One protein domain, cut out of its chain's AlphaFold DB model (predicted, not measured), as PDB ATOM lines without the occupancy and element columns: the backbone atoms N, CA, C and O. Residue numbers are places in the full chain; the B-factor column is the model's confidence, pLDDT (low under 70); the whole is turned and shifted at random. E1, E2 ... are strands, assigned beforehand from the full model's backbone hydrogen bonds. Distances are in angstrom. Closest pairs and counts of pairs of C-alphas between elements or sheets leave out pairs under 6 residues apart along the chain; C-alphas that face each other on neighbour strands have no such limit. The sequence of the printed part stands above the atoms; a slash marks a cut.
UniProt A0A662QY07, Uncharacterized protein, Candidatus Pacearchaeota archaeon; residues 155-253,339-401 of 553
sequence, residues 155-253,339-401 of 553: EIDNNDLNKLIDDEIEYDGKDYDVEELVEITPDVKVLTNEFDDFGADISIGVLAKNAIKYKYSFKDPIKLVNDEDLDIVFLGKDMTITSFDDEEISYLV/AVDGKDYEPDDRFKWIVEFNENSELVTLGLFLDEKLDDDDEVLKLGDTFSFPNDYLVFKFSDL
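This is residues 155 to 253 and 339 to 401 of the 553 residues of an uncharacterized protein of Candidatus Pacearchaeota archaeon (UniProt A0A662QY07). A strongly twisted sheet of five strands, E1, E2, E5, E10 and E9, faces a smaller sheet, E6, E7 and E8, in a crossed sandwich. Toward the other end of a rod-like outline lie two hairpins, E3 with E4 and E11 with E12; E4 is tied by a short pairing to residues 381 to 382 of the link before E11. The printed part has 162 residues with twelve named strands, E1 to E12 in order along the chain, and no named helix; the class is all strand. The large sheet runs E1, E2, E5, E10, E9 and the small one E6, E7, E8, both antiparallel. The whole is only just compact, close to loose, with a radius of gyration of the C-alphas of 17.8 A and spans of 60 by 30 by 28 A.

In the large sheet, E2, residues 174 to 184, is the antiparallel neighbour of the edge strand E1, residues 166 to 171, with N 169 and O 176 at 2.9 A. On its other side is E5, residues 212 to 222, which bends by 78 degrees at residue 219; N 181 and O 215 are 2.9 A apart. E10, residues 363 to 370, is the antiparallel neighbour of E5, with N 216 and O 366 at 2.7 A, and the edge strand E9, residues 351 to 357, is the antiparallel neighbour of E10, with N 354 and O 367 at 2.8 A. E6, residues 230 to 234, E7, residues 237 to 244, and E8, residues 248 to 252, form a meander, each strand the antiparallel neighbour of the one before; N 232 and O 239 are 2.9 A apart, N 250 and O 243 2.7 A. The two sheets form a sandwich, two sheets face to face, with strands at 51 degrees; the closest C-alphas of E8 and E9, Glu 248 and Val 355, are 6.9 A apart. In the hairpin of E3, residues 188 to 192, and E4, residues 202 to 206, N 191 and O 203 are 2.8 A apart. In the hairpin of E11, residues 386 to 388, and E12, residues 395 to 401, N 387 and O 396 are 2.8 A apart.

E1 begins at C-alpha 166 (-12.641, 4.386, -7.023), and E12 ends at C-alpha 401 (-15.895, -10.176, -33.408). E2 is 32.2 A long, E5 24.8 A and E10 21.1 A.

The C-alphas farthest apart, Gly 199 and Asp 227, are 60.8 A apart. Residues 254 to 338 are not printed; C-alphas 253 and 339 are 11.4 A apart across the cut. The link E10 to E11 is long. pLDDT is under 70 at residues 192 to 201 and residue 401.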
ATOM      1  N   GLU A 155     -16.147   6.064 -21.513       89.81
ATOM      2  CA  GLU A 155     -15.404   6.125 -20.264       89.81
ATOM      3  C   GLU A 155     -15.637   4.791 -19.559       89.81
ATOM      4  O   GLU A 155     -16.780   4.443 -19.277       89.81
ATOM      5  N   ILE A 156     -14.561   4.036 -19.365       88.12
ATOM      6  CA  ILE A 156     -14.542   2.781 -18.616       88.12
ATOM      7  C   ILE A 156     -14.108   3.138 -17.198       88.12
ATOM      8  O   ILE A 156     -13.018   3.695 -17.021       88.12
ATOM      9  N   ASP A 157     -14.953   2.832 -16.220       90.56
ATOM     10  CA  ASP A 157     -14.718   3.102 -14.798       90.56
ATOM     11  C   ASP A 157     -14.671   1.803 -13.965       90.56
ATOM     12  O   ASP A 157     -14.701   0.692 -14.502       90.56
ATOM     13  N   ASN A 158     -14.601   1.924 -12.637       89.56
ATOM     14  CA  ASN A 158     -14.571   0.779 -11.719       89.56
ATOM     15  C   ASN A 158     -15.846  -0.102 -11.756       89.56
ATOM     16  O   ASN A 158     -15.812  -1.276 -11.382       89.56
ATOM     17  N   ASN A 159     -16.991   0.424 -12.211       82.69
ATOM     18  CA  ASN A 159     -18.205  -0.378 -12.397       82.69
ATOM     19  C   ASN A 159     -18.093  -1.303 -13.613       82.69
ATOM     20  O   ASN A 159     -18.704  -2.377 -13.610       82.69
ATOM     21  N   ASP A 160     -17.347  -0.881 -14.635       80.94
ATOM     22  CA  ASP A 160     -17.063  -1.680 -15.825       80.94
ATOM     23  C   ASP A 160     -15.882  -2.629 -15.586       80.94
ATOM     24  O   ASP A 160     -15.959  -3.806 -15.941       80.94
ATOM     25  N   LEU A 161     -14.812  -2.131 -14.954       80.88
ATOM     26  CA  LEU A 161     -13.586  -2.869 -14.670       80.88
ATOM     27  C   LEU A 161     -13.120  -2.639 -13.227       80.88
ATOM     28  O   LEU A 161     -12.481  -1.634 -12.923       80.88
ATOM     29  N   ASN A 162     -13.344  -3.638 -12.371       83.62
ATOM     30  CA  ASN A 162     -13.068  -3.601 -10.924       83.62
ATOM     31  C   ASN A 162     -11.607  -3.294 -10.522       83.62
ATOM     32  O   ASN A 162     -11.306  -3.064  -9.352       83.62
ATOM     33  N   LYS A 163     -10.681  -3.382 -11.478       87.00
ATOM     34  CA  LYS A 163      -9.257  -3.095 -11.301       87.00
ATOM     35  C   LYS A 163      -8.970  -1.595 -11.230       87.00
ATOM     36  O   LYS A 163      -7.937  -1.223 -10.684       87.00
ATOM     37  N   LEU A 164      -9.849  -0.765 -11.795       90.75
ATOM     38  CA  LEU A 164      -9.738   0.688 -11.744       90.75
ATOM     39  C   LEU A 164     -10.094   1.190 -10.343       90.75
ATOM     40  O   LEU A 164     -11.080   0.766  -9.747       90.75
ATOM     41  N   ILE A 165      -9.293   2.104  -9.807       94.81
ATOM     42  CA  ILE A 165      -9.512   2.649  -8.464       94.81
ATOM     43  C   ILE A 165     -10.761   3.553  -8.453       94.81
ATOM     44  O   ILE A 165     -10.910   4.412  -9.310       94.81
ATOM     45  N   ASP A 166     -11.634   3.397  -7.457       95.69
ATOM     46  CA  ASP A 166     -12.641   4.386  -7.023       95.69
ATOM     47  C   ASP A 166     -12.649   4.339  -5.489       95.69
ATOM     48  O   ASP A 166     -13.281   3.467  -4.889       95.69
ATOM     49  N   ASP A 167     -11.830   5.190  -4.866       96.31
ATOM     50  CA  ASP A 167     -11.490   5.112  -3.437       96.31
ATOM     51  C   ASP A 167     -11.239   6.507  -2.830       96.31
ATOM     52  O   ASP A 167     -11.259   7.529  -3.519       96.31
ATOM     53  N   GLU A 168     -11.002   6.553  -1.521       96.44
ATOM     54  CA  GLU A 168     -10.597   7.742  -0.775       96.44
ATOM     55  C   GLU A 168      -9.093   7.680  -0.448       96.44
ATOM     56  O   GLU A 168      -8.592   6.685   0.076       96.44
ATOM     57  N   ILE A 169      -8.363   8.772  -0.691       96.25
ATOM     58  CA  ILE A 169      -6.973   8.933  -0.230       96.25
ATOM     59  C   ILE A 169      -6.878   9.981   0.881       96.25
ATOM     60  O   ILE A 169      -7.540  11.018   0.834       96.25
ATOM     61  N   GLU A 170      -6.019   9.743   1.873       95.06
ATOM     62  CA  GLU A 170      -5.761  10.701   2.955       95.06
ATOM     63  C   GLU A 170      -4.579  11.616   2.593       95.06
ATOM     64  O   GLU A 170      -3.468  11.148   2.345       95.06
ATOM     65  N   TYR A 171      -4.797  12.932   2.621       96.00
ATOM     66  CA  TYR A 171      -3.761  13.949   2.419       96.00
ATOM     67  C   TYR A 171      -3.996  15.169   3.327       96.00
ATOM     68  O   TYR A 171      -5.113  15.684   3.408       96.00
ATOM     69  N   ASP A 172      -2.967  15.651   4.042       93.50
ATOM     70  CA  ASP A 172      -3.081  16.764   5.014       93.50
ATOM     71  C   ASP A 172      -4.227  16.552   6.032       93.50
ATOM     72  O   ASP A 172      -4.987  17.465   6.385       93.50
ATOM     73  N   GLY A 173      -4.402  15.296   6.467       92.81
ATOM     74  CA  GLY A 173      -5.451  14.870   7.398       92.81
ATOM     75  C   GLY A 173      -6.881  15.097   6.888       92.81
ATOM     76  O   GLY A 173      -7.791  15.314   7.700       92.81
ATOM     77  N   LYS A 174      -7.070  15.127   5.566       95.38
ATOM     78  CA  LYS A 174      -8.367  15.157   4.886       95.38
ATOM     79  C   LYS A 174      -8.452  13.995   3.906       95.38
ATOM     80  O   LYS A 174      -7.458  13.668   3.266       95.38
ATOM     81  N   ASP A 175      -9.652  13.461   3.758       96.75
ATOM     82  CA  ASP A 175      -9.954  12.416   2.786       96.75
ATOM     83  C   ASP A 175     -10.374  13.074   1.461       96.75
ATOM     84  O   ASP A 175     -11.120  14.064   1.466       96.75
ATOM     85  N   TYR A 176      -9.854  12.562   0.349       96.56
ATOM     86  CA  TYR A 176     -10.133  13.015  -1.012       96.56
ATOM     87  C   TYR A 176     -10.622  11.841  -1.849       96.56
ATOM     88  O   TYR A 176      -9.915  10.842  -1.969       96.56
ATOM     89  N   ASP A 177     -11.788  11.990  -2.476       97.88
ATOM     90  CA  ASP A 177     -12.293  10.986  -3.409       97.88
ATOM     91  C   ASP A 177     -11.473  11.028  -4.709       97.88
ATOM     92  O   ASP A 177     -11.319  12.088  -5.339       97.88
ATOM     93  N   VAL A 178     -10.987   9.867  -5.134       98.06
ATOM     94  CA  VAL A 178     -10.234   9.671  -6.374       98.06
ATOM     95  C   VAL A 178     -10.860   8.568  -7.209       98.06
ATOM     96  O   VAL A 178     -11.451   7.631  -6.679       98.06
ATOM     97  N   GLU A 179     -10.722   8.677  -8.524       97.81
ATOM     98  CA  GLU A 179     -11.151   7.636  -9.452       97.81
ATOM     99  C   GLU A 179     -10.176   7.486 -10.618       97.81
ATOM    100  O   GLU A 179      -9.532   8.448 -11.045       97.81
ATOM    101  N   GLU A 180     -10.084   6.277 -11.149       98.00
ATOM    102  CA  GLU A 180      -9.393   5.975 -12.386       98.00
ATOM    103  C   GLU A 180     -10.386   5.728 -13.516       98.00
ATOM    104  O   GLU A 180     -11.400   5.052 -13.351       98.00
ATOM    105  N   LEU A 181     -10.061   6.262 -14.689       96.12
ATOM    106  CA  LEU A 181     -10.894   6.191 -15.878       96.12
ATOM    107  C   LEU A 181     -10.031   5.832 -17.082       96.12
ATOM    108  O   LEU A 181      -8.933   6.376 -17.255       96.12
ATOM    109  N   VAL A 182     -10.551   4.980 -17.961       95.31
ATOM    110  CA  VAL A 182     -10.016   4.819 -19.316       95.31
ATOM    111  C   VAL A 182     -10.981   5.444 -20.311       95.31
ATOM    112  O   VAL A 182     -12.137   5.050 -20.397       95.31
ATOM    113  N   GLU A 183     -10.495   6.404 -21.090       94.69
ATOM    114  CA  GLU A 183     -11.265   7.042 -22.157       94.69
ATOM    115  C   GLU A 183     -10.831   6.471 -23.508       94.69
ATOM    116  O   GLU A 183      -9.650   6.540 -23.863       94.69
ATOM    117  N   ILE A 184     -11.794   5.947 -24.266       91.06
ATOM    118  CA  ILE A 184     -11.619   5.503 -25.653       91.06
ATOM    119  C   ILE A 184     -12.491   6.384 -26.546       91.06
ATOM    120  O   ILE A 184     -13.707   6.466 -26.361       91.06
ATOM    121  N   THR A 185     -11.875   7.083 -27.499       91.12
ATOM    122  CA  THR A 185     -12.580   7.957 -28.445       91.12
ATOM    123  C   THR A 185     -13.004   7.192 -29.710       91.12
ATOM    124  O   THR A 185     -12.458   6.123 -29.990       91.12
ATOM    125  N   PRO A 186     -13.890   7.772 -30.546       87.00
ATOM    126  CA  PRO A 186     -14.257   7.193 -31.844       87.00
ATOM    127  C   PRO A 186     -13.108   7.046 -32.851       87.00
ATOM    128  O   PRO A 186     -13.304   6.479 -33.923       87.00
ATOM    129  N   ASP A 187     -11.923   7.589 -32.552       91.56
ATOM    130  CA  ASP A 187     -10.735   7.409 -33.387       91.56
ATOM    131  C   ASP A 187     -10.079   6.033 -33.179       91.56
ATOM    132  O   ASP A 187      -9.224   5.646 -33.977       91.56
ATOM    133  N   VAL A 188     -10.471   5.282 -32.145       89.44
ATOM    134  CA  VAL A 188     -10.272   3.831 -32.117       89.44
ATOM    135  C   VAL A 188     -11.402   3.220 -32.930       89.44
ATOM    136  O   VAL A 188     -12.566   3.452 -32.620       89.44
ATOM    137  N   LYS A 189     -11.094   2.470 -33.987       83.94
ATOM    138  CA  LYS A 189     -12.128   1.860 -34.833       83.94
ATOM    139  C   LYS A 189     -11.690   0.518 -35.392       83.94
ATOM    140  O   LYS A 189     -10.502   0.211 -35.474       83.94
ATOM    141  N   VAL A 190     -12.674  -0.259 -35.822       79.44
ATOM    142  CA  VAL A 190     -12.425  -1.435 -36.652       79.44
ATOM    143  C   VAL A 190     -11.954  -0.968 -38.017       79.44
ATOM    144  O   VAL A 190     -12.610  -0.133 -38.642       79.44
ATOM    145  N   LEU A 191     -10.832  -1.506 -38.475       77.06
ATOM    146  CA  LEU A 191     -10.389  -1.358 -39.850       77.06
ATOM    147  C   LEU A 191     -10.752  -2.625 -40.608       77.06
ATOM    148  O   LEU A 191     -10.498  -3.745 -40.157       77.06
ATOM    149  N   THR A 192     -11.339  -2.427 -41.778       69.69
ATOM    150  CA  THR A 192     -11.576  -3.484 -42.752       69.69
ATOM    151  C   THR A 192     -10.996  -3.021 -44.073       69.69
ATOM    152  O   THR A 192     -11.432  -1.999 -44.598       69.69
ATOM    153  N   ASN A 193     -10.016  -3.763 -44.586       59.38
ATOM    154  CA  ASN A 193      -9.420  -3.552 -45.909       59.38
ATOM    155  C   ASN A 193      -8.883  -2.132 -46.171       59.38
ATOM    156  O   ASN A 193      -8.958  -1.619 -47.283       59.38
ATOM    157  N   GLU A 194      -8.322  -1.473 -45.152       57.56
ATOM    158  CA  GLU A 194      -7.637  -0.189 -45.368       57.56
ATOM    159  C   GLU A 194      -6.273  -0.351 -46.073       57.56
ATOM    160  O   GLU A 194      -5.719   0.638 -46.555       57.56
ATOM    161  N   PHE A 195      -5.743  -1.576 -46.189       62.25
ATOM    162  CA  PHE A 195      -4.407  -1.843 -46.729       62.25
ATOM    163  C   PHE A 195      -4.456  -2.837 -47.898       62.25
ATOM    164  O   PHE A 195      -4.845  -3.983 -47.705       62.25
ATOM    165  N   ASP A 196      -3.986  -2.407 -49.081       53.31
ATOM    166  CA  ASP A 196      -3.981  -3.157 -50.360       53.31
ATOM    167  C   ASP A 196      -3.351  -4.574 -50.292       53.31
ATOM    168  O   ASP A 196      -3.559  -5.382 -51.195       53.31
ATOM    169  N   ASP A 197      -2.547  -4.874 -49.262       52.38
ATOM    170  CA  ASP A 197      -1.822  -6.145 -49.093       52.38
ATOM    171  C   ASP A 197      -2.481  -7.106 -48.076       52.38
ATOM    172  O   ASP A 197      -2.032  -8.248 -47.923       52.38
ATOM    173  N   PHE A 198      -3.538  -6.671 -47.385       44.78
ATOM    174  CA  PHE A 198      -4.311  -7.495 -46.460       44.78
ATOM    175  C   PHE A 198      -5.642  -7.842 -47.124       44.78
ATOM    176  O   PHE A 198      -6.399  -6.949 -47.483       44.78
ATOM    177  N   GLY A 199      -5.936  -9.138 -47.278       51.19
ATOM    178  CA  GLY A 199      -7.295  -9.591 -47.606       51.19
ATOM    179  C   GLY A 199      -8.292  -9.209 -46.495       51.19
ATOM    180  O   GLY A 199      -8.040  -8.286 -45.730       51.19
ATOM    181  N   ALA A 200      -9.400  -9.942 -46.330       52.44
ATOM    182  CA  ALA A 200     -10.442  -9.641 -45.322       52.44
ATOM    183  C   ALA A 200     -10.023  -9.804 -43.832       52.44
ATOM    184  O   ALA A 200     -10.796 -10.293 -43.003       52.44
ATOM    185  N   ASP A 201      -8.790  -9.459 -43.470       68.12
ATOM    186  CA  ASP A 201      -8.331  -9.382 -42.096       68.12
ATOM    187  C   ASP A 201      -8.934  -8.145 -41.434       68.12
ATOM    188  O   ASP A 201      -8.798  -7.010 -41.892       68.12
ATOM    189  N   ILE A 202      -9.620  -8.391 -40.325       73.56
ATOM    190  CA  ILE A 202     -10.205  -7.350 -39.495       73.56
ATOM    191  C   ILE A 202      -9.180  -6.998 -38.424       73.56
ATOM    192  O   ILE A 202      -8.634  -7.881 -37.754       73.56
ATOM    193  N   SER A 203      -8.923  -5.708 -38.264       84.00
ATOM    194  CA  SER A 203      -8.005  -5.182 -37.260       84.00
ATOM    195  C   SER A 203      -8.639  -4.028 -36.495       84.00
ATOM    196  O   SER A 203      -9.695  -3.512 -36.863       84.00
ATOM    197  N   ILE A 204      -8.011  -3.638 -35.393       86.75
ATOM    198  CA  ILE A 204      -8.359  -2.426 -34.659       86.75
ATOM    199  C   ILE A 204      -7.259  -1.406 -34.898       86.75
ATOM    200  O   ILE A 204      -6.083  -1.665 -34.633       86.75
ATOM    201  N   GLY A 205      -7.669  -0.247 -35.400       90.00
ATOM    202  CA  GLY A 205      -6.801   0.886 -35.653       90.00
ATOM    203  C   GLY A 205      -7.019   2.013 -34.659       90.00
ATOM    204  O   GLY A 205      -8.110   2.184 -34.110       90.00
ATOM    205  N   VAL A 206      -5.972   2.812 -34.473       93.56
ATOM    206  CA  VAL A 206      -5.990   4.051 -33.691       93.56
ATOM    207  C   VAL A 206      -5.646   5.206 -34.627       93.56
ATOM    208  O   VAL A 206      -4.484   5.429 -34.953       93.56
ATOM    209  N   LEU A 207      -6.654   5.949 -35.082       92.00
ATOM    210  CA  LEU A 207      -6.499   6.948 -36.149       92.00
ATOM    211  C   LEU A 207      -6.008   8.315 -35.671       92.00
ATOM    212  O   LEU A 207      -5.549   9.146 -36.471       92.00
ATOM    213  N   ALA A 208      -6.128   8.572 -34.373       95.69
ATOM    214  CA  ALA A 208      -5.691   9.802 -33.745       95.69
ATOM    215  C   ALA A 208      -4.848   9.498 -32.509       95.69
ATOM    216  O   ALA A 208      -5.199   8.676 -31.667       95.69
ATOM    217  N   LYS A 209      -3.762  10.260 -32.368       96.81
ATOM    218  CA  LYS A 209      -3.098  10.435 -31.075       96.81
ATOM    219  C   LYS A 209      -4.145  10.892 -30.069       96.81
ATOM    220  O   LYS A 209      -4.981  11.710 -30.439       96.81
ATOM    221  N   ASN A 210      -4.020  10.453 -28.823       96.12
ATOM    222  CA  ASN A 210      -4.947  10.674 -27.714       96.12
ATOM    223  C   ASN A 210      -6.274   9.907 -27.763       96.12
ATOM    224  O   ASN A 210      -7.095  10.121 -26.876       96.12
ATOM    225  N   ALA A 211      -6.480   9.008 -28.728       95.62
ATOM    226  CA  ALA A 211      -7.718   8.236 -28.797       95.62
ATOM    227  C   ALA A 211      -7.902   7.263 -27.622       95.62
ATOM    228  O   ALA A 211      -9.026   6.882 -27.318       95.62
ATOM    229  N   ILE A 212      -6.808   6.877 -26.962       95.38
ATOM    230  CA  ILE A 212      -6.806   6.040 -25.761       95.38
ATOM    231  C   ILE A 212      -6.121   6.823 -24.642       95.38
ATOM    232  O   ILE A 212      -4.977   7.270 -24.804       95.38
ATOM    233  N   LYS A 213      -6.810   6.995 -23.512       97.81
ATOM    234  CA  LYS A 213      -6.302   7.721 -22.342       97.81
ATOM    235  C   LYS A 213      -6.568   6.939 -21.071       97.81
ATOM    236  O   LYS A 213      -7.634   6.359 -20.926       97.81
ATOM    237  N   TYR A 214      -5.637   7.006 -20.138       98.19
ATOM    238  CA  TYR A 214      -5.847   6.658 -18.741       98.19
ATOM    239  C   TYR A 214      -5.778   7.936 -17.908       98.19
ATOM    240  O   TYR A 214      -4.904   8.780 -18.129       98.19
ATOM    241  N   LYS A 215      -6.694   8.082 -16.957       98.44
ATOM    242  CA  LYS A 215      -6.798   9.236 -16.068       98.44
ATOM    243  C   LYS A 215      -6.940   8.761 -14.632       98.44
ATOM    244  O   LYS A 215      -7.736   7.880 -14.360       98.44
ATOM    245  N   TYR A 216      -6.203   9.406 -13.747       98.31
ATOM    246  CA  TYR A 216      -6.348   9.402 -12.304       98.31
ATOM    247  C   TYR A 216      -6.903  10.776 -11.916       98.31
ATOM    248  O   TYR A 216      -6.211  11.798 -12.010       98.31
ATOM    249  N   SER A 217      -8.178  10.816 -11.556       97.94
ATOM    250  CA  SER A 217      -8.951  12.035 -11.352       97.94
ATOM    251  C   SER A 217      -9.264  12.244  -9.876       97.94
ATOM    252  O   SER A 217      -9.736  11.349  -9.183       97.94
ATOM    253  N   PHE A 218      -9.031  13.464  -9.401       97.81
ATOM    254  CA  PHE A 218      -9.409  13.907  -8.065       97.81
ATOM    255  C   PHE A 218     -10.785  14.576  -8.147       97.81
ATOM    256  O   PHE A 218     -10.920  15.633  -8.775       97.81
ATOM    257  N   LYS A 219     -11.820  13.994  -7.518       96.31
ATOM    258  CA  LYS A 219     -13.181  14.576  -7.550       96.31
ATOM    259  C   LYS A 219     -13.205  15.944  -6.861       96.31
ATOM    260  O   LYS A 219     -13.901  16.857  -7.312       96.31
ATOM    261  N   ASP A 220     -12.388  16.091  -5.820       96.81
ATOM    262  CA  ASP A 220     -12.044  17.367  -5.202       96.81
ATOM    263  C   ASP A 220     -10.585  17.746  -5.538       96.81
ATOM    264  O   ASP A 220      -9.673  16.996  -5.193       96.81
ATOM    265  N   PRO A 221     -10.324  18.915  -6.164       96.62
ATOM    266  CA  PRO A 221      -8.973  19.314  -6.552       96.62
ATOM    267  C   PRO A 221      -8.001  19.385  -5.370       96.62
ATOM    268  O   PRO A 221      -8.317  19.955  -4.317       96.62
ATOM    269  N   ILE A 222      -6.785  18.875  -5.563       95.38
ATOM    270  CA  ILE A 222      -5.759  18.856  -4.519       95.38
ATOM    271  C   ILE A 222      -4.871  20.089  -4.608       95.38
ATOM    272  O   ILE A 222      -4.399  20.498  -5.667       95.38
ATOM    273  N   LYS A 223      -4.579  20.660  -3.442       93.88
ATOM    274  CA  LYS A 223      -3.568  21.696  -3.275       93.88
ATOM    275  C   LYS A 223      -2.465  21.181  -2.371       93.88
ATOM    276  O   LYS A 223      -2.741  20.931  -1.200       93.88
ATOM    277  N   LEU A 224      -1.232  21.122  -2.869       86.75
ATOM    278  CA  LEU A 224      -0.111  20.767  -2.007       86.75
ATOM    279  C   LEU A 224       0.088  21.807  -0.906       86.75
ATOM    280  O   LEU A 224       0.131  23.024  -1.136       86.75
ATOM    281  N   VAL A 225       0.216  21.294   0.307       85.50
ATOM    282  CA  VAL A 225       0.658  22.038   1.475       85.50
ATOM    283  C   VAL A 225       2.172  21.881   1.565       85.50
ATOM    284  O   VAL A 225       2.720  20.817   1.299       85.50
ATOM    285  N   ASN A 226       2.870  22.966   1.907       76.94
ATOM    286  CA  ASN A 226       4.313  22.888   2.111       76.94
ATOM    287  C   ASN A 226       4.617  21.840   3.189       76.94
ATOM    288  O   ASN A 226       4.015  21.900   4.259       76.94
ATOM    289  N   ASP A 227       5.605  20.990   2.913       78.50
ATOM    290  CA  ASP A 227       6.167  19.989   3.827       78.50
ATOM    291  C   ASP A 227       5.400  18.650   3.930       78.50
ATOM    292  O   ASP A 227       5.779  17.823   4.756       78.50
ATOM    293  N   GLU A 228       4.391  18.394   3.083       89.06
ATOM    294  CA  GLU A 228       3.740  17.077   2.975       89.06
ATOM    295  C   GLU A 228       3.659  16.591   1.522       89.06
ATOM    296  O   GLU A 228       3.058  17.251   0.667       89.06
ATOM    297  N   ASP A 229       4.249  15.420   1.272       93.69
ATOM    298  CA  ASP A 229       4.188  14.720  -0.011       93.69
ATOM    299  C   ASP A 229       2.827  14.003  -0.158       93.69
ATOM    300  O   ASP A 229       2.220  13.582   0.830       93.69
ATOM    301  N   LEU A 230       2.335  13.878  -1.391       95.38
ATOM    302  CA  LEU A 230       1.090  13.185  -1.725       95.38
ATOM    303  C   LEU A 230       1.407  11.786  -2.262       95.38
ATOM    304  O   LEU A 230       1.990  11.657  -3.338       95.38
ATOM    305  N   ASP A 231       0.995  10.752  -1.534       95.19
ATOM    306  CA  ASP A 231       1.120   9.360  -1.961       95.19
ATOM    307  C   ASP A 231      -0.151   8.912  -2.703       95.19
ATOM    308  O   ASP A 231      -1.258   9.028  -2.177       95.19
ATOM    309  N   ILE A 232       0.008   8.388  -3.919       96.69
ATOM    310  CA  ILE A 232      -1.067   7.805  -4.739       96.69
ATOM    311  C   ILE A 232      -0.634   6.455  -5.317       96.69
ATOM    312  O   ILE A 232       0.553   6.118  -5.326       96.69
ATOM    313  N   VAL A 233      -1.587   5.694  -5.854       95.75
ATOM    314  CA  VAL A 233      -1.307   4.522  -6.691       95.75
ATOM    315  C   VAL A 233      -1.622   4.900  -8.133       95.75
ATOM    316  O   VAL A 233      -2.776   5.092  -8.477       95.75
ATOM    317  N   PHE A 234      -0.600   5.032  -8.974       96.94
ATOM    318  CA  PHE A 234      -0.737   5.436 -10.373       96.94
ATOM    319  C   PHE A 234      -0.305   4.288 -11.286       96.94
ATOM    320  O   PHE A 234       0.826   3.802 -11.173       96.94
ATOM    321  N   LEU A 235      -1.189   3.831 -12.181       95.88
ATOM    322  CA  LEU A 235      -0.955   2.665 -13.051       95.88
ATOM    323  C   LEU A 235      -0.463   1.431 -12.265       95.88
ATOM    324  O   LEU A 235       0.506   0.766 -12.645       95.88
ATOM    325  N   GLY A 236      -1.089   1.173 -11.114       94.19
ATOM    326  CA  GLY A 236      -0.782   0.031 -10.248       94.19
ATOM    327  C   GLY A 236       0.552   0.114  -9.495       94.19
ATOM    328  O   GLY A 236       0.988  -0.887  -8.920       94.19
ATOM    329  N   LYS A 237       1.223   1.273  -9.490       93.94
ATOM    330  CA  LYS A 237       2.459   1.505  -8.732       93.94
ATOM    331  C   LYS A 237       2.312   2.667  -7.757       93.94
ATOM    332  O   LYS A 237       1.727   3.691  -8.089       93.94
ATOM    333  N   ASP A 238       2.910   2.516  -6.576       93.81
ATOM    334  CA  ASP A 238       3.038   3.606  -5.607       93.81
ATOM    335  C   ASP A 238       3.807   4.778  -6.247       93.81
ATOM    336  O   ASP A 238       4.911   4.587  -6.769       93.81
ATOM    337  N   MET A 239       3.243   5.981  -6.188       95.00
ATOM    338  CA  MET A 239       3.858   7.223  -6.647       95.00
ATOM    339  C   MET A 239       3.738   8.282  -5.553       95.00
ATOM    340  O   MET A 239       2.651   8.548  -5.051       95.00
ATOM    341  N   THR A 240       4.857   8.927  -5.230       95.06
ATOM    342  CA  THR A 240       4.901  10.025  -4.257       95.06
ATOM    343  C   THR A 240       5.146  11.342  -4.985       95.06
ATOM    344  O   THR A 240       6.245  11.581  -5.496       95.06
ATOM    345  N   ILE A 241       4.137  12.209  -5.024       96.31
ATOM    346  CA  ILE A 241       4.208  13.557  -5.590       96.31
ATOM    347  C   ILE A 241       4.729  14.513  -4.511       96.31
ATOM    348  O   ILE A 241       4.130  14.677  -3.454       96.31
ATOM    349  N   THR A 242       5.852  15.165  -4.793       94.31
ATOM    350  CA  THR A 242       6.585  16.015  -3.830       94.31
ATOM    351  C   THR A 242       6.339  17.507  -4.026       94.31
ATOM    352  O   THR A 242       6.505  18.312  -3.111       94.31
ATOM    353  N   SER A 243       5.976  17.902  -5.243       93.81
ATOM    354  CA  SER A 243       5.623  19.277  -5.580       93.81
ATOM    355  C   SER A 243       4.806  19.312  -6.860       93.81
ATOM    356  O   SER A 243       4.917  18.414  -7.687       93.81
ATOM    357  N   PHE A 244       4.034  20.373  -7.050       92.38
ATOM    358  CA  PHE A 244       3.495  20.760  -8.345       92.38
ATOM    359  C   PHE A 244       3.232  22.262  -8.384       92.38
ATOM    360  O   PHE A 244       3.061  22.895  -7.334       92.38
ATOM    361  N   ASP A 245       3.224  22.826  -9.586       90.56
ATOM    362  CA  ASP A 245       2.802  24.197  -9.861       90.56
ATOM    363  C   ASP A 245       1.629  24.223 -10.856       90.56
ATOM    364  O   ASP A 245       0.791  23.332 -10.812       90.56
ATOM    365  N   ASP A 246       1.469  25.281 -11.654       90.00
ATOM    366  CA  ASP A 246       0.389  25.397 -12.637       90.00
ATOM    367  C   ASP A 246       0.674  24.708 -13.981       90.00
ATOM    368  O   ASP A 246      -0.214  24.681 -14.837       90.00
ATOM    369  N   GLU A 247       1.874  24.158 -14.176       92.75
ATOM    370  CA  GLU A 247       2.304  23.540 -15.434       92.75
ATOM    371  C   GLU A 247       2.811  22.099 -15.251       92.75
ATOM    372  O   GLU A 247       2.693  21.293 -16.178       92.75
ATOM    373  N   GLU A 248       3.362  21.756 -14.082       96.06
ATOM    374  CA  GLU A 248       4.044  20.475 -13.878       96.06
ATOM    375  C   GLU A 248       3.898  19.889 -12.468       96.06
ATOM    376  O   GLU A 248       3.697  20.607 -11.487       96.06
ATOM    377  N   ILE A 249       4.045  18.563 -12.358       97.19
ATOM    378  CA  ILE A 249       4.221  17.853 -11.085       97.19
ATOM    379  C   ILE A 249       5.632  17.270 -10.988       97.19
ATOM    380  O   ILE A 249       6.214  16.879 -11.995       97.19
ATOM    381  N   SER A 250       6.172  17.147  -9.779       96.44
ATOM    382  CA  SER A 250       7.429  16.451  -9.499       96.44
ATOM    383  C   SER A 250       7.195  15.278  -8.554       96.44
ATOM    384  O   SER A 250       6.661  15.462  -7.456       96.44
ATOM    385  N   TYR A 251       7.636  14.086  -8.940       96.31
ATOM    386  CA  TYR A 251       7.390  12.841  -8.211       96.31
ATOM    387  C   TYR A 251       8.669  12.022  -8.027       96.31
ATOM    388  O   TYR A 251       9.656  12.206  -8.739       96.31
ATOM    389  N   LEU A 252       8.667  11.141  -7.026       95.00
ATOM    390  CA  LEU A 252       9.803  10.278  -6.709       95.00
ATOM    391  C   LEU A 252       9.782   9.011  -7.564       95.00
ATOM    392  O   LEU A 252       8.779   8.303  -7.587       95.00
ATOM    393  N   VAL A 253      10.908   8.710  -8.217       93.56
ATOM    394  CA  VAL A 253      11.078   7.512  -9.066       93.56
ATOM    395  C   VAL A 253      12.059   6.490  -8.503       93.56
ATOM    396  O   VAL A 253      11.956   5.299  -8.791       93.56
ATOM    397  N   ALA A 339       6.648  15.475 -14.407       97.81
ATOM    398  CA  ALA A 339       5.612  15.263 -15.406       97.81
ATOM    399  C   ALA A 339       4.996  16.609 -15.794       97.81
ATOM    400  O   ALA A 339       4.534  17.372 -14.945       97.81
ATOM    401  N   VAL A 340       4.995  16.888 -17.094       98.12
ATOM    402  CA  VAL A 340       4.455  18.114 -17.689       98.12
ATOM    403  C   VAL A 340       3.445  17.701 -18.746       98.12
ATOM    404  O   VAL A 340       3.731  16.801 -19.539       98.12
ATOM    405  N   ASP A 341       2.299  18.374 -18.799       98.44
ATOM    406  CA  ASP A 341       1.245  18.060 -19.763       98.44
ATOM    407  C   ASP A 341       1.768  17.991 -21.216       98.44
ATOM    408  O   ASP A 341       2.508  18.861 -21.700       98.44
ATOM    409  N   GLY A 342       1.421  16.908 -21.911       98.00
ATOM    410  CA  GLY A 342       1.818  16.632 -23.290       98.00
ATOM    411  C   GLY A 342       3.303  16.302 -23.506       98.00
ATOM    412  O   GLY A 342       3.751  16.296 -24.660       98.00
ATOM    413  N   LYS A 343       4.090  16.062 -22.448       98.38
ATOM    414  CA  LYS A 343       5.457  15.517 -22.554       98.38
ATOM    415  C   LYS A 343       5.464  14.002 -22.542       98.38
ATOM    416  O   LYS A 343       4.560  13.391 -21.988       98.38
ATOM    417  N   ASP A 344       6.499  13.439 -23.152       98.31
ATOM    418  CA  ASP A 344       6.705  11.998 -23.242       98.31
ATOM    419  C   ASP A 344       6.825  11.399 -21.831       98.31
ATOM    420  O   ASP A 344       7.406  12.002 -20.923       98.31
ATOM    421  N   TYR A 345       6.233  10.225 -21.645       97.56
ATOM    422  CA  TYR A 345       6.386   9.422 -20.445       97.56
ATOM    423  C   TYR A 345       7.663   8.591 -20.589       97.56
ATOM    424  O   TYR A 345       7.666   7.587 -21.284       97.56
ATOM    425  N   GLU A 346       8.763   9.011 -19.964       94.81
ATOM    426  CA  GLU A 346      10.094   8.409 -20.177       94.81
ATOM    427  C   GLU A 346      10.149   6.866 -20.079       94.81
ATOM    428  O   GLU A 346      10.870   6.257 -20.873       94.81
ATOM    429  N   PRO A 347       9.399   6.188 -19.183       94.19
ATOM    430  CA  PRO A 347       9.397   4.725 -19.158       94.19
ATOM    431  C   PRO A 347       8.783   4.058 -20.403       94.19
ATOM    432  O   PRO A 347       9.087   2.892 -20.658       94.19
ATOM    433  N   ASP A 348       7.918   4.759 -21.143       96.75
ATOM    434  CA  ASP A 348       7.268   4.293 -22.374       96.75
ATOM    435  C   ASP A 348       6.890   5.495 -23.264       96.75
ATOM    436  O   ASP A 348       5.849   6.134 -23.072       96.75
ATOM    437  N   ASP A 349       7.747   5.802 -24.242       96.94
ATOM    438  CA  ASP A 349       7.666   6.994 -25.098       96.94
ATOM    439  C   ASP A 349       6.471   7.001 -26.064       96.94
ATOM    440  O   ASP A 349       6.166   8.033 -26.667       96.94
ATOM    441  N   ARG A 350       5.737   5.886 -26.145       97.19
ATOM    442  CA  ARG A 350       4.436   5.809 -26.821       97.19
ATOM    443  C   ARG A 350       3.381   6.659 -26.117       97.19
ATOM    444  O   ARG A 350       2.389   7.042 -26.732       97.19
ATOM    445  N   PHE A 351       3.565   6.945 -24.828       98.50
ATOM    446  CA  PHE A 351       2.616   7.694 -24.015       98.50
ATOM    447  C   PHE A 351       3.100   9.105 -23.703       98.50
ATOM    448  O   PHE A 351       4.291   9.385 -23.570       98.50
ATOM    449  N   LYS A 352       2.132  10.001 -23.514       98.62
ATOM    450  CA  LYS A 352       2.351  11.359 -23.029       98.62
ATOM    451  C   LYS A 352       1.539  11.652 -21.792       98.62
ATOM    452  O   LYS A 352       0.404  11.203 -21.672       98.62
ATOM    453  N   TRP A 353       2.115  12.457 -20.914       98.56
ATOM    454  CA  TRP A 353       1.479  12.937 -19.700       98.56
ATOM    455  C   TRP A 353       0.220  13.755 -19.982       98.56
ATOM    456  O   TRP A 353       0.202  14.606 -20.871       98.56
ATOM    457  N   ILE A 354      -0.801  13.514 -19.168       98.56
ATOM    458  CA  ILE A 354      -1.941  14.396 -18.933       98.56
ATOM    459  C   ILE A 354      -1.725  14.988 -17.546       98.56
ATOM    460  O   ILE A 354      -1.689  14.239 -16.568       98.56
ATOM    461  N   VAL A 355      -1.568  16.305 -17.451       98.25
ATOM    462  CA  VAL A 355      -1.466  16.999 -16.159       98.25
ATOM    463  C   VAL A 355      -2.403  18.197 -16.177       98.25
ATOM    464  O   VAL A 355      -2.139  19.200 -16.835       98.25
ATOM    465  N   GLU A 356      -3.520  18.091 -15.461       97.94
ATOM    466  CA  GLU A 356      -4.564  19.113 -15.479       97.94
ATOM    467  C   GLU A 356      -4.711  19.782 -14.115       97.94
ATOM    468  O   GLU A 356      -4.931  19.130 -13.091       97.94
ATOM    469  N   PHE A 357      -4.671  21.113 -14.133       97.50
ATOM    470  CA  PHE A 357      -4.929  21.963 -12.977       97.50
ATOM    471  C   PHE A 357      -6.184  22.810 -13.196       97.50
ATOM    472  O   PHE A 357      -6.511  23.205 -14.320       97.50
ATOM    473  N   ASN A 358      -6.883  23.149 -12.114       96.44
ATOM    474  CA  ASN A 358      -7.996  24.095 -12.167       96.44
ATOM    475  C   ASN A 358      -7.514  25.567 -12.187       96.44
ATOM    476  O   ASN A 358      -6.323  25.868 -12.113       96.44
ATOM    477  N   GLU A 359      -8.452  26.523 -12.222       96.00
ATOM    478  CA  GLU A 359      -8.146  27.969 -12.237       96.00
ATOM    479  C   GLU A 359      -7.362  28.481 -11.005       96.00
ATOM    480  O   GLU A 359      -6.847  29.602 -11.028       96.00
ATOM    481  N   ASN A 360      -7.283  27.694  -9.926       95.50
ATOM    482  CA  ASN A 360      -6.560  28.008  -8.693       95.50
ATOM    483  C   ASN A 360      -5.198  27.297  -8.588       95.50
ATOM    484  O   ASN A 360      -4.583  27.372  -7.518       95.50
ATOM    485  N   SER A 361      -4.737  26.637  -9.660       95.06
ATOM    486  CA  SER A 361      -3.517  25.811  -9.670       95.06
ATOM    487  C   SER A 361      -3.603  24.626  -8.698       95.06
ATOM    488  O   SER A 361      -2.649  24.313  -7.989       95.06
ATOM    489  N   GLU A 362      -4.784  24.018  -8.599       96.25
ATOM    490  CA  GLU A 362      -5.024  22.796  -7.823       96.25
ATOM    491  C   GLU A 362      -5.112  21.623  -8.803       96.25
ATOM    492  O   GLU A 362      -5.760  21.756  -9.844       96.25
ATOM    493  N   LEU A 363      -4.438  20.515  -8.493       97.31
ATOM    494  CA  LEU A 363      -4.350  19.328  -9.342       97.31
ATOM    495  C   LEU A 363      -5.722  18.649  -9.429       97.31
ATOM    496  O   LEU A 363      -6.356  18.402  -8.403       97.31
ATOM    497  N   VAL A 364      -6.171  18.374 -10.652       97.88
ATOM    498  CA  VAL A 364      -7.477  17.762 -10.952       97.88
ATOM    499  C   VAL A 364      -7.308  16.392 -11.588       97.88
ATOM    500  O   VAL A 364      -8.006  15.457 -11.205       97.88
ATOM    501  N   THR A 365      -6.369  16.264 -12.524       98.06
ATOM    502  CA  THR A 365      -6.141  15.014 -13.251       98.06
ATOM    503  C   THR A 365      -4.650  14.791 -13.436       98.06
ATOM    504  O   THR A 365      -3.925  15.703 -13.839       98.06
ATOM    505  N   LEU A 366      -4.216  13.558 -13.202       98.25
ATOM    506  CA  LEU A 366      -2.945  13.023 -13.673       98.25
ATOM    507  C   LEU A 366      -3.249  11.832 -14.576       98.25
ATOM    508  O   LEU A 366      -4.110  11.031 -14.256       98.25
ATOM    509  N   GLY A 367      -2.574  11.667 -15.700       98.31
ATOM    510  CA  GLY A 367      -2.886  10.561 -16.597       98.31
ATOM    511  C   GLY A 367      -1.874  10.396 -17.704       98.31
ATOM    512  O   GLY A 367      -0.870  11.101 -17.745       98.31
ATOM    513  N   LEU A 368      -2.166   9.477 -18.616       98.62
ATOM    514  CA  LEU A 368      -1.403   9.257 -19.835       98.62
ATOM    515  C   LEU A 368      -2.350   9.146 -21.028       98.62
ATOM    516  O   LEU A 368      -3.429   8.571 -20.914       98.62
ATOM    517  N   PHE A 369      -1.930   9.624 -22.192       98.31
ATOM    518  CA  PHE A 369      -2.581   9.300 -23.458       98.31
ATOM    519  C   PHE A 369      -1.598   8.668 -24.435       98.31
ATOM    520  O   PHE A 369      -0.415   9.004 -24.432       98.31
ATOM    521  N   LEU A 370      -2.099   7.772 -25.282       97.94
ATOM    522  CA  LEU A 370      -1.321   7.176 -26.364       97.94
ATOM    523  C   LEU A 370      -1.002   8.248 -27.420       97.94
ATOM    524  O   LEU A 370      -1.907   8.774 -28.069       97.94
ATOM    525  N   ASP A 371       0.272   8.594 -27.595       97.94
ATOM    526  CA  ASP A 371       0.763   9.538 -28.610       97.94
ATOM    527  C   ASP A 371       1.191   8.839 -29.907       97.94
ATOM    528  O   ASP A 371       1.969   9.371 -30.699       97.94
ATOM    529  N   GLU A 372       0.627   7.675 -30.179       96.00
ATOM    530  CA  GLU A 372       0.828   6.944 -31.421       96.00
ATOM    531  C   GLU A 372      -0.485   6.807 -32.173       96.00
ATOM    532  O   GLU A 372      -1.580   6.927 -31.616       96.00
ATOM    533  N   LYS A 373      -0.345   6.612 -33.474       95.75
ATOM    534  CA  LYS A 373      -1.410   6.082 -34.298       95.75
ATOM    535  C   LYS A 373      -1.069   4.636 -34.587       95.75
ATOM    536  O   LYS A 373       0.105   4.310 -34.667       95.75
ATOM    537  N   LEU A 374      -2.095   3.819 -34.735       93.38
ATOM    538  CA  LEU A 374      -1.989   2.448 -35.208       93.38
ATOM    539  C   LEU A 374      -2.834   2.402 -36.480       93.38
ATOM    540  O   LEU A 374      -3.960   1.908 -36.460       93.38
ATOM    541  N   ASP A 375      -2.365   3.093 -37.520       90.44
ATOM    542  CA  ASP A 375      -3.050   3.265 -38.808       90.44
ATOM    543  C   ASP A 375      -2.222   2.761 -40.000       90.44
ATOM    544  O   ASP A 375      -2.610   2.995 -41.142       90.44
ATOM    545  N   ASP A 376      -1.140   2.024 -39.725       87.44
ATOM    546  CA  ASP A 376      -0.313   1.309 -40.700       87.44
ATOM    547  C   ASP A 376      -0.430  -0.225 -40.521       87.44
ATOM    548  O   ASP A 376      -0.825  -0.749 -39.473       87.44
ATOM    549  N   ASP A 377      -0.106  -0.967 -41.576       80.38
ATOM    550  CA  ASP A 377      -0.429  -2.388 -41.762       80.38
ATOM    551  C   ASP A 377       0.291  -3.349 -40.788       80.38
ATOM    552  O   ASP A 377      -0.209  -4.435 -40.441       80.38
ATOM    553  N   ASP A 378       1.471  -2.941 -40.323       84.44
ATOM    554  CA  ASP A 378       2.273  -3.621 -39.312       84.44
ATOM    555  C   ASP A 378       2.063  -3.089 -37.883       84.44
ATOM    556  O   ASP A 378       2.590  -3.690 -36.943       84.44
ATOM    557  N   GLU A 379       1.251  -2.042 -37.707       89.44
ATOM    558  CA  GLU A 379       1.009  -1.377 -36.417       89.44
ATOM    559  C   GLU A 379      -0.394  -1.641 -35.840       89.44
ATOM    560  O   GLU A 379      -0.584  -1.610 -34.623       89.44
ATOM    561  N   VAL A 380      -1.383  -1.933 -36.689       91.06
ATOM    562  CA  VAL A 380      -2.765  -2.233 -36.269       91.06
ATOM    563  C   VAL A 380      -2.867  -3.510 -35.429       91.06
ATOM    564  O   VAL A 380      -2.147  -4.485 -35.648       91.06
ATOM    565  N   LEU A 381      -3.824  -3.547 -34.497       90.06
ATOM    566  CA  LEU A 381      -4.045  -4.709 -33.636       90.06
ATOM    567  C   LEU A 381      -4.853  -5.777 -34.379       90.06
ATOM    568  O   LEU A 381      -6.023  -5.562 -34.706       90.06
ATOM    569  N   LYS A 382      -4.254  -6.942 -34.625       88.06
ATOM    570  CA  LYS A 382      -4.919  -8.091 -35.257       88.06
ATOM    571  C   LYS A 382      -5.586  -8.967 -34.207       88.06
ATOM    572  O   LYS A 382      -5.367  -8.822 -33.005       88.06
ATOM    573  N   LEU A 383      -6.435  -9.891 -34.653       82.62
ATOM    574  CA  LEU A 383      -7.117 -10.812 -33.748       82.62
ATOM    575  C   LEU A 383      -6.101 -11.587 -32.888       82.62
ATOM    576  O   LEU A 383      -5.241 -12.306 -33.398       82.62
ATOM    577  N   GLY A 384      -6.234 -11.463 -31.572       84.31
ATOM    578  CA  GLY A 384      -5.341 -12.041 -30.576       84.31
ATOM    579  C   GLY A 384      -4.206 -11.125 -30.114       84.31
ATOM    580  O   GLY A 384      -3.617 -11.435 -29.074       84.31
ATOM    581  N   ASP A 385      -3.930 -10.027 -30.824       91.31
ATOM    582  CA  ASP A 385      -2.928  -9.039 -30.427       91.31
ATOM    583  C   ASP A 385      -3.373  -8.265 -29.187       91.31
ATOM    584  O   ASP A 385      -4.558  -8.196 -28.833       91.31
ATOM    585  N   THR A 386      -2.382  -7.691 -28.511       90.94
ATOM    586  CA  THR A 386      -2.570  -6.977 -27.253       90.94
ATOM    587  C   THR A 386      -1.917  -5.608 -27.279       90.94
ATOM    588  O   THR A 386      -0.790  -5.463 -27.748       90.94
ATOM    589  N   PHE A 387      -2.582  -4.645 -26.660       91.38
ATOM    590  CA  PHE A 387      -2.072  -3.325 -26.329       91.38
ATOM    591  C   PHE A 387      -2.094  -3.162 -24.808       91.38
ATOM    592  O   PHE A 387      -3.091  -3.496 -24.174       91.38
ATOM    593  N   SER A 388      -1.019  -2.660 -24.202       94.44
ATOM    594  CA  SER A 388      -0.960  -2.432 -22.757       94.44
ATOM    595  C   SER A 388      -0.584  -0.999 -22.408       94.44
ATOM    596  O   SER A 388       0.263  -0.382 -23.061       94.44
ATOM    597  N   PHE A 389      -1.208  -0.491 -21.343       96.12
ATOM    598  CA  PHE A 389      -0.712   0.684 -20.632       96.12
ATOM    599  C   PHE A 389       0.600   0.357 -19.905       96.12
ATOM    600  O   PHE A 389       0.895  -0.820 -19.657       96.12
ATOM    601  N   PRO A 390       1.388   1.378 -19.519       96.88
ATOM    602  CA  PRO A 390       2.648   1.145 -18.834       96.88
ATOM    603  C   PRO A 390       2.496   0.294 -17.575       96.88
ATOM    604  O   PRO A 390       1.455   0.285 -16.920       96.88
ATOM    605  N   ASN A 391       3.574  -0.413 -17.233       93.50
ATOM    606  CA  ASN A 391       3.624  -1.377 -16.127       93.50
ATOM    607  C   ASN A 391       2.688  -2.586 -16.288       93.50
ATOM    608  O   ASN A 391       2.418  -3.259 -15.295       93.50
ATOM    609  N   ASP A 392       2.208  -2.847 -17.508       94.06
ATOM    610  CA  ASP A 392       1.172  -3.845 -17.795       94.06
ATOM    611  C   ASP A 392      -0.068  -3.641 -16.908       94.06
ATOM    612  O   ASP A 392      -0.723  -4.600 -16.491       94.06
ATOM    613  N   TYR A 393      -0.366  -2.375 -16.576       94.19
ATOM    614  CA  TYR A 393      -1.438  -2.043 -15.645       94.19
ATOM    615  C   TYR A 393      -2.801  -2.473 -16.178       94.19
ATOM    616  O   TYR A 393      -3.587  -3.064 -15.449       94.19
ATOM    617  N   LEU A 394      -3.058  -2.223 -17.460       90.31
ATOM    618  CA  LEU A 394      -4.257  -2.649 -18.172       90.31
ATOM    619  C   LEU A 394      -3.838  -3.172 -19.535       90.31
ATOM    620  O   LEU A 394      -3.094  -2.491 -20.249       90.31
ATOM    621  N   VAL A 395      -4.311  -4.366 -19.889       89.62
ATOM    622  CA  VAL A 395      -3.985  -5.021 -21.159       89.62
ATOM    623  C   VAL A 395      -5.257  -5.244 -21.965       89.62
ATOM    624  O   VAL A 395      -6.082  -6.086 -21.627       89.62
ATOM    625  N   PHE A 396      -5.384  -4.516 -23.067       85.12
ATOM    626  CA  PHE A 396      -6.434  -4.667 -24.063       85.12
ATOM    627  C   PHE A 396      -6.032  -5.772 -25.021       85.12
ATOM    628  O   PHE A 396      -4.969  -5.711 -25.633       85.12
ATOM    629  N   LYS A 397      -6.886  -6.770 -25.185       85.94
ATOM    630  CA  LYS A 397      -6.719  -7.825 -26.173       85.94
ATOM    631  C   LYS A 397      -7.861  -7.773 -27.164       85.94
ATOM    632  O   LYS A 397      -9.021  -7.817 -26.760       85.94
ATOM    633  N   PHE A 398      -7.538  -7.776 -28.451       84.69
ATOM    634  CA  PHE A 398      -8.553  -8.013 -29.464       84.69
ATOM    635  C   PHE A 398      -8.919  -9.499 -29.463       84.69
ATOM    636  O   PHE A 398      -8.156 -10.338 -29.939       84.69
ATOM    637  N   SER A 399     -10.046  -9.842 -28.845       74.62
ATOM    638  CA  SER A 399     -10.401 -11.233 -28.563       74.62
ATOM    639  C   SER A 399     -11.269 -11.854 -29.648       74.62
ATOM    640  O   SER A 399     -10.998 -12.988 -30.043       74.62
ATOM    641  N   ASP A 400     -12.317 -11.152 -30.085       70.06
ATOM    642  CA  ASP A 400     -13.321 -11.699 -31.001       70.06
ATOM    643  C   ASP A 400     -14.124 -10.597 -31.714       70.06
ATOM    644  O   ASP A 400     -14.102  -9.432 -31.305       70.06
ATOM    645  N   LEU A 401     -14.871 -10.986 -32.747       67.62
ATOM    646  CA  LEU A 401     -15.895 -10.176 -33.408       67.62
ATOM    647  C   LEU A 401     -17.227 -10.912 -33.333       67.62
ATOM    648  O   LEU A 401     -17.321 -12.082 -33.704       67.62
TER     649      LEU A 401